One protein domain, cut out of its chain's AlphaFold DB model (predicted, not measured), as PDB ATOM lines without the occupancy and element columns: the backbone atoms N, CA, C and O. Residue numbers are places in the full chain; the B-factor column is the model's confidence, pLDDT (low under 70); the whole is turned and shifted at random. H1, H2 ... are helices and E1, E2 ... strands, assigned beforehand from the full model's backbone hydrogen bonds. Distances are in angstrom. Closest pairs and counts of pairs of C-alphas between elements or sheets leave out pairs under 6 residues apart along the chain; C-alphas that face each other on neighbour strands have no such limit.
ATOM      1  N   ILE A  12      17.794 -50.729-190.997       83.75
ATOM      2  CA  ILE A  12      17.058 -51.553-190.029       83.75
ATOM      3  C   ILE A  12      18.062 -52.143-189.043       83.75
ATOM      4  O   ILE A  12      19.009 -52.816-189.444       83.75
ATOM      5  N   CYS A  13      17.832 -51.923-187.754       82.88
ATOM      6  CA  CYS A  13      18.613 -52.513-186.676       82.88
ATOM      7  C   CYS A  13      17.712 -53.445-185.858       82.88
ATOM      8  O   CYS A  13      16.690 -53.016-185.319       82.88
ATOM      9  N   VAL A  14      18.068 -54.731-185.795       86.69
ATOM     10  CA  VAL A  14      17.303 -55.762-185.080       86.69
ATOM     11  C   VAL A  14      18.051 -56.156-183.815       86.69
ATOM     12  O   VAL A  14      19.170 -56.656-183.885       86.69
ATOM     13  N   HIS A  15      17.417 -55.963-182.661       83.19
ATOM     14  CA  HIS A  15      17.964 -56.321-181.356       83.19
ATOM     15  C   HIS A  15      17.322 -57.617-180.883       83.19
ATOM     16  O   HIS A  15      16.191 -57.619-180.394       83.19
ATOM     17  N   THR A  16      18.053 -58.722-181.002       80.94
ATOM     18  CA  THR A  16      17.602 -60.044-180.539       80.94
ATOM     19  C   THR A  16      17.614 -60.192-179.013       80.94
ATOM     20  O   THR A  16      17.048 -61.148-178.476       80.94
ATOM     21  N   GLY A  17      18.189 -59.212-178.305       76.69
ATOM     22  CA  GLY A  17      18.229 -59.140-176.848       76.69
ATOM     23  C   GLY A  17      18.964 -60.323-176.218       76.69
ATOM     24  O   GLY A  17      19.784 -60.982-176.854       76.69
ATOM     25  N   ASN A  18      18.650 -60.619-174.956       75.12
ATOM     26  CA  ASN A  18      19.160 -61.824-174.314       75.12
ATOM     27  C   ASN A  18      18.438 -63.055-174.886       75.12
ATOM     28  O   ASN A  18      17.261 -63.297-174.599       75.12
ATOM     29  N   ILE A  19      19.146 -63.821-175.711       75.50
ATOM     30  CA  ILE A  19      18.660 -65.068-176.309       75.50
ATOM     31  C   ILE A  19      18.478 -66.183-175.272       75.50
ATOM     32  O   ILE A  19      17.632 -67.053-175.458       75.50
ATOM     33  N   LEU A  20      19.180 -66.125-174.132       71.81
ATOM     34  CA  LEU A  20      19.033 -67.096-173.042       71.81
ATOM     35  C   LEU A  20      17.685 -66.960-172.325       71.81
ATOM     36  O   LEU A  20      17.270 -67.870-171.610       71.81
ATOM     37  N   ASN A  21      16.974 -65.853-172.531       72.25
ATOM     38  CA  ASN A  21      15.616 -65.681-172.023       72.25
ATOM     39  C   ASN A  21      14.566 -66.333-172.934       72.25
ATOM     40  O   ASN A  21      13.407 -66.455-172.544       72.25
ATOM     41  N   LEU A  22      14.954 -66.792-174.128       74.12
ATOM     42  CA  LEU A  22      14.060 -67.477-175.051       74.12
ATOM     43  C   LEU A  22      14.078 -68.979-174.774       74.12
ATOM     44  O   LEU A  22      14.934 -69.717-175.260       74.12
ATOM     45  N   ASN A  23      13.102 -69.448-173.997       69.62
ATOM     46  CA  ASN A  23      12.958 -70.872-173.672       69.62
ATOM     47  C   ASN A  23      12.856 -71.761-174.927       69.62
ATOM     48  O   ASN A  23      13.340 -72.889-174.924       69.62
ATOM     49  N   GLU A  24      12.306 -71.233-176.022       66.81
ATOM     50  CA  GLU A  24      12.232 -71.893-177.333       66.81
ATOM     51  C   GLU A  24      13.624 -72.161-177.939       66.81
ATOM     52  O   GLU A  24      13.852 -73.225-178.523       66.81
ATOM     53  N   LEU A  25      14.584 -71.246-177.730       64.06
ATOM     54  CA  LEU A  25      15.970 -71.400-178.188       64.06
ATOM     55  C   LEU A  25      16.736 -72.439-177.364       64.06
ATOM     56  O   LEU A  25      17.560 -73.164-177.915       64.06
ATOM     57  N   LYS A  26      16.412 -72.594-176.074       64.06
ATOM     58  CA  LYS A  26      17.028 -73.627-175.220       64.06
ATOM     59  C   LYS A  26      16.704 -75.052-175.674       64.06
ATOM     60  O   LYS A  26      17.492 -75.955-175.424       64.06
ATOM     61  N   ILE A  27      15.553 -75.261-176.324       61.59
ATOM     62  CA  ILE A  27      15.057 -76.598-176.694       61.59
ATOM     63  C   ILE A  27      15.481 -76.998-178.119       61.59
ATOM     64  O   ILE A  27      15.742 -78.176-178.357       61.59
ATOM     65  N   LYS A  28      15.554 -76.051-179.069       54.88
ATOM     66  CA  LYS A  28      15.844 -76.346-180.490       54.88
ATOM     67  C   LYS A  28      17.119 -75.712-181.058       54.88
ATOM     68  O   LYS A  28      17.596 -76.203-182.073       54.88
ATOM     69  N   ALA A  29      17.673 -74.670-180.436       52.19
ATOM     70  CA  ALA A  29      18.707 -73.827-181.048       52.19
ATOM     71  C   ALA A  29      20.104 -73.934-180.408       52.19
ATOM     72  O   ALA A  29      21.043 -73.318-180.890       52.19
ATOM     73  N   GLY A  30      20.285 -74.765-179.378       54.97
ATOM     74  CA  GLY A  30      21.586 -74.939-178.717       54.97
ATOM     75  C   GLY A  30      22.622 -75.776-179.482       54.97
ATOM     76  O   GLY A  30      23.625 -76.156-178.887       54.97
ATOM     77  N   GLN A  31      22.380 -76.138-180.752       64.38
ATOM     78  CA  GLN A  31      23.255 -77.057-181.497       64.38
ATOM     79  C   GLN A  31      24.221 -76.369-182.468       64.38
ATOM     80  O   GLN A  31      25.332 -76.867-182.643       64.38
ATOM     81  N   ASN A  32      23.845 -75.245-183.094       77.12
ATOM     82  CA  ASN A  32      24.778 -74.450-183.893       77.12
ATOM     83  C   ASN A  32      24.400 -72.948-183.936       77.12
ATOM     84  O   ASN A  32      23.219 -72.610-183.832       77.12
ATOM     85  N   PRO A  33      25.382 -72.044-184.139       81.44
ATOM     86  CA  PRO A  33      25.153 -70.594-184.108       81.44
ATOM     87  C   PRO A  33      24.215 -70.065-185.200       81.44
ATOM     88  O   PRO A  33      23.559 -69.041-185.018       81.44
ATOM     89  N   THR A  34      24.155 -70.736-186.352       84.56
ATOM     90  CA  THR A  34      23.301 -70.319-187.472       84.56
ATOM     91  C   THR A  34      21.828 -70.461-187.106       84.56
ATOM     92  O   THR A  34      21.053 -69.528-187.318       84.56
ATOM     93  N   ASP A  35      21.447 -71.594-186.518       82.12
ATOM     94  CA  ASP A  35      20.072 -71.846-186.084       82.12
ATOM     95  C   ASP A  35      19.670 -70.905-184.941       82.12
ATOM     96  O   ASP A  35      18.568 -70.359-184.948       82.12
ATOM     97  N   GLU A  36      20.588 -70.635-184.011       80.94
ATOM     98  CA  GLU A  36      20.396 -69.657-182.934       80.94
ATOM     99  C   GLU A  36      20.123 -68.246-183.472       80.94
ATOM    100  O   GLU A  36      19.171 -67.577-183.049       80.94
ATOM    101  N   LEU A  37      20.899 -67.801-184.462       84.75
ATOM    102  CA  LEU A  37      20.690 -66.512-185.112       84.75
ATOM    103  C   LEU A  37      19.349 -66.466-185.857       84.75
ATOM    104  O   LEU A  37      18.589 -65.509-185.711       84.75
ATOM    105  N   ILE A  38      19.036 -67.493-186.647       86.06
ATOM    106  CA  ILE A  38      17.799 -67.535-187.437       86.06
ATOM    107  C   ILE A  38      16.570 -67.517-186.523       86.06
ATOM    108  O   ILE A  38      15.644 -66.738-186.757       86.06
ATOM    109  N   GLU A  39      16.543 -68.348-185.483       84.62
ATOM    110  CA  GLU A  39      15.399 -68.431-184.576       84.62
ATOM    111  C   GLU A  39      15.268 -67.177-183.702       84.62
ATOM    112  O   GLU A  39      14.165 -66.645-183.557       84.62
ATOM    113  N   SER A  40      16.374 -66.616-183.202       84.44
ATOM    114  CA  SER A  40      16.329 -65.356-182.446       84.44
ATOM    115  C   SER A  40      15.804 -64.187-183.291       84.44
ATOM    116  O   SER A  40      15.002 -63.385-182.800       84.44
ATOM    117  N   LEU A  41      16.167 -64.119-184.577       87.94
ATOM    118  CA  LEU A  41      15.603 -63.154-185.522       87.94
ATOM    119  C   LEU A  41      14.114 -63.404-185.763       87.94
ATOM    120  O   LEU A  41      13.328 -62.461-185.694       87.94
ATOM    121  N   LYS A  42      13.696 -64.653-186.007       86.88
ATOM    122  CA  LYS A  42      12.275 -64.993-186.209       86.88
ATOM    123  C   LYS A  42      11.417 -64.555-185.025       86.88
ATOM    124  O   LYS A  42      10.416 -63.877-185.242       86.88
ATOM    125  N   ILE A  43      11.836 -64.891-183.804       83.81
ATOM    126  CA  ILE A  43      11.137 -64.538-182.558       83.81
ATOM    127  C   ILE A  43      11.082 -63.014-182.370       83.81
ATOM    128  O   ILE A  43      10.059 -62.444-181.984       83.81
ATOM    129  N   THR A  44      12.177 -62.316-182.670       85.00
ATOM    130  CA  THR A  44      12.244 -60.854-182.525       85.00
ATOM    131  C   THR A  44      11.348 -60.142-183.537       85.00
ATOM    132  O   THR A  44      10.619 -59.218-183.188       85.00
ATOM    133  N   LEU A  45      11.352 -60.594-184.791       85.94
ATOM    134  CA  LEU A  45      10.542 -60.014-185.862       85.94
ATOM    135  C   LEU A  45       9.049 -60.351-185.731       85.94
ATOM    136  O   LEU A  45       8.221 -59.604-186.253       85.94
ATOM    137  N   SER A  46       8.690 -61.472-185.096       84.00
ATOM    138  CA  SER A  46       7.291 -61.870-184.876       84.00
ATOM    139  C   SER A  46       6.637 -61.131-183.706       84.00
ATOM    140  O   SER A  46       5.444 -60.846-183.768       84.00
ATOM    141  N   SER A  47       7.412 -60.797-182.671       78.00
ATOM    142  CA  SER A  47       6.952 -60.070-181.476       78.00
ATOM    143  C   SER A  47       7.010 -58.545-181.617       78.00
ATOM    144  O   SER A  47       6.466 -57.823-180.778       78.00
ATOM    145  N   TRP A  48       7.652 -58.040-182.671       78.44
ATOM    146  CA  TRP A  48       7.741 -56.609-182.928       78.44
ATOM    147  C   TRP A  48       6.384 -56.012-183.302       78.44
ATOM    148  O   TRP A  48       5.708 -56.466-184.228       78.44
ATOM    149  N   GLN A  49       6.026 -54.929-182.616       70.12
ATOM    150  CA  GLN A  49       4.909 -54.072-182.983       70.12
ATOM    151  C   GLN A  49       5.449 -52.689-183.359       70.12
ATOM    152  O   GLN A  49       6.297 -52.160-182.635       70.12
ATOM    153  N   PRO A  50       4.980 -52.083-184.465       65.88
ATOM    154  CA  PRO A  50       5.374 -50.732-184.829       65.88
ATOM    155  C   PRO A  50       4.868 -49.763-183.758       65.88
ATOM    156  O   PRO A  50       3.689 -49.416-183.720       65.88
ATOM    157  N   LYS A  51       5.763 -49.334-182.868       61.84
ATOM    158  CA  LYS A  51       5.548 -48.131-182.067       61.84
ATOM    159  C   LYS A  51       5.723 -46.931-182.999       61.84
ATOM    160  O   LYS A  51       6.541 -46.986-183.917       61.84
ATOM    161  N   ASN A  52       5.003 -45.837-182.757       54.53
ATOM    162  CA  ASN A  52       5.176 -44.574-183.493       54.53
ATOM    163  C   ASN A  52       6.577 -43.937-183.301       54.53
ATOM    164  O   ASN A  52       6.813 -42.827-183.763       54.53
ATOM    165  N   ASP A  53       7.518 -44.648-182.677       47.22
ATOM    166  CA  ASP A  53       8.880 -44.225-182.337       47.22
ATOM    167  C   ASP A  53       9.839 -44.184-183.543       47.22
ATOM    168  O   ASP A  53      11.050 -44.041-183.387       47.22
ATOM    169  N   GLY A  54       9.322 -44.285-184.770       51.97
ATOM    170  CA  GLY A  54      10.086 -44.113-186.004       51.97
ATOM    171  C   GLY A  54      10.376 -42.643-186.309       51.97
ATOM    172  O   GLY A  54       9.943 -42.131-187.339       51.97
ATOM    173  N   VAL A  55      11.102 -41.949-185.432       53.44
ATOM    174  CA  VAL A  55      11.660 -40.630-185.757       53.44
ATOM    175  C   VAL A  55      12.892 -40.844-186.646       53.44
ATOM    176  O   VAL A  55      13.999 -41.053-186.162       53.44
ATOM    177  N   GLY A  56      12.704 -40.804-187.969       62.53
ATOM    178  CA  GLY A  56      13.798 -40.691-188.946       62.53
ATOM    179  C   GLY A  56      14.022 -41.896-189.870       62.53
ATOM    180  O   GLY A  56      13.152 -42.742-190.048       62.53
ATOM    181  N   GLN A  57      15.195 -41.931-190.517       70.62
ATOM    182  CA  GLN A  57      15.569 -42.933-191.537       70.62
ATOM    183  C   GLN A  57      15.952 -44.316-190.960       70.62
ATOM    184  O   GLN A  57      16.240 -45.243-191.716       70.62
ATOM    185  N   HIS A  58      15.963 -44.469-189.632       75.19
ATOM    186  CA  HIS A  58      16.447 -45.666-188.939       75.19
ATOM    187  C   HIS A  58      15.308 -46.369-188.197       75.19
ATOM    188  O   HIS A  58      14.665 -45.775-187.333       75.19
ATOM    189  N   LEU A  59      15.086 -47.650-188.500       81.75
ATOM    190  CA  LEU A  59      14.094 -48.490-187.835       81.75
ATOM    191  C   LEU A  59      14.762 -49.390-186.795       81.75
ATOM    192  O   LEU A  59      15.611 -50.214-187.129       81.75
ATOM    193  N   GLN A  60      14.333 -49.259-185.542       80.56
ATOM    194  CA  GLN A  60      14.780 -50.096-184.431       80.56
ATOM    195  C   GLN A  60      13.728 -51.171-184.145       80.56
ATOM    196  O   GLN A  60      12.593 -50.870-183.773       80.56
ATOM    197  N   ILE A  61      14.102 -52.436-184.315       83.25
ATOM    198  CA  ILE A  61      13.250 -53.590-184.030       83.25
ATOM    199  C   ILE A  61      13.756 -54.230-182.746       83.25
ATOM    200  O   ILE A  61      14.846 -54.798-182.712       83.25
ATOM    201  N   ARG A  62      12.962 -54.134-181.682       79.69
ATOM    202  CA  ARG A  62      13.229 -54.766-180.387       79.69
ATOM    203  C   ARG A  62      11.979 -55.512-179.936       79.69
ATOM    204  O   ARG A  62      10.868 -55.107-180.283       79.69
ATOM    205  N   ARG A  63      12.155 -56.575-179.151       76.31
ATOM    206  CA  ARG A  63      11.032 -57.219-178.458       76.31
ATOM    207  C   ARG A  63      10.459 -56.248-177.427       76.31
ATOM    208  O   ARG A  63      11.209 -55.513-176.790       76.31
TER     209      ARG A  63
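This is residues 12 to 63 of the 181 residues of the protein "GCS light chain" of Timema genevievae (UniProt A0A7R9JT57). What does the model look like? It is a loose rod: two short parallel strands, E1 and E2, make a small sheet toward one end, the longer helix H2 runs from near the strands' last residues toward the other end, and the short helix H1 lies at that other end. What is printed, and in what order? The printed part has 52 residues with two named helices and two named strands, in the order E1, H1, H2, E2; the sheet's order is E1, E2, parallel, and the class is mixed, helices and strands. How large is it? The radius of gyration of the C-alphas is 12.4 A, and the C-alphas span 38 by 17 by 15 A.

Where are the strands? E1 is residues 12 to 15, 9.9 A from first to last C-alpha, and begins with C-alpha 12 at (17.058, -51.553, -190.029). E2 is residues 58 to 62, 12.9 A long, and ends with C-alpha 62 at (13.229, -54.766, -180.387). Where are the helices? H2 is residues 33 to 47, 21.2 A long, with C-alpha 33 at (25.153, -70.594, -184.108). H1 is residues 23 to 28, 9.2 A long.

How do the two strands pair? E1 and E2 are parallel neighbours, with 22 degrees between their directions. N 15 and O 61 are 2.8 A apart, and N 61 and O 13 are 2.8 A apart, within hydrogen-bond range. How does H2 stand to them? Its residues 40 to 47 have C-alphas within 10 A of the sheet; its closest C-alphas to E2 are those of Thr 44 and Arg 62, 6.5 A apart, and to E1 those of Thr 44 and His 15, 7.4 A apart. E1, H1, H2 and E2 form a strand-helix-strand unit, two parallel neighbour strands with helices between them, with a left-handed crossover. How does H1 stand? H1 and H2 are a helical hairpin: they only just touch, with 3 pairs of C-alphas within 8 A, the closest being Leu 25 and Glu 36 at 6.7 A, and H2 does so with residues 36 to 40 alone. They run opposite ways at a steep tilt of 40 degrees, while H1 and E2 are apart. How are the helix backbones? In H2 every O i to N i+4 pair is within hydrogen-bond range, in H1 1 of 2.

How far does it reach? The two C-alphas farthest apart are those of Gln 31 and Val 55, at 38.5 A. Is it continuous? The printed part has no cut; the link from H1 to H2 is tight, those from E1 to H1 and from H2 to E2 are short, and no link is long. Where is confidence low? The mean pLDDT of the printed part is 74.0, and residues 23 to 31 and 50 to 56 are under 70.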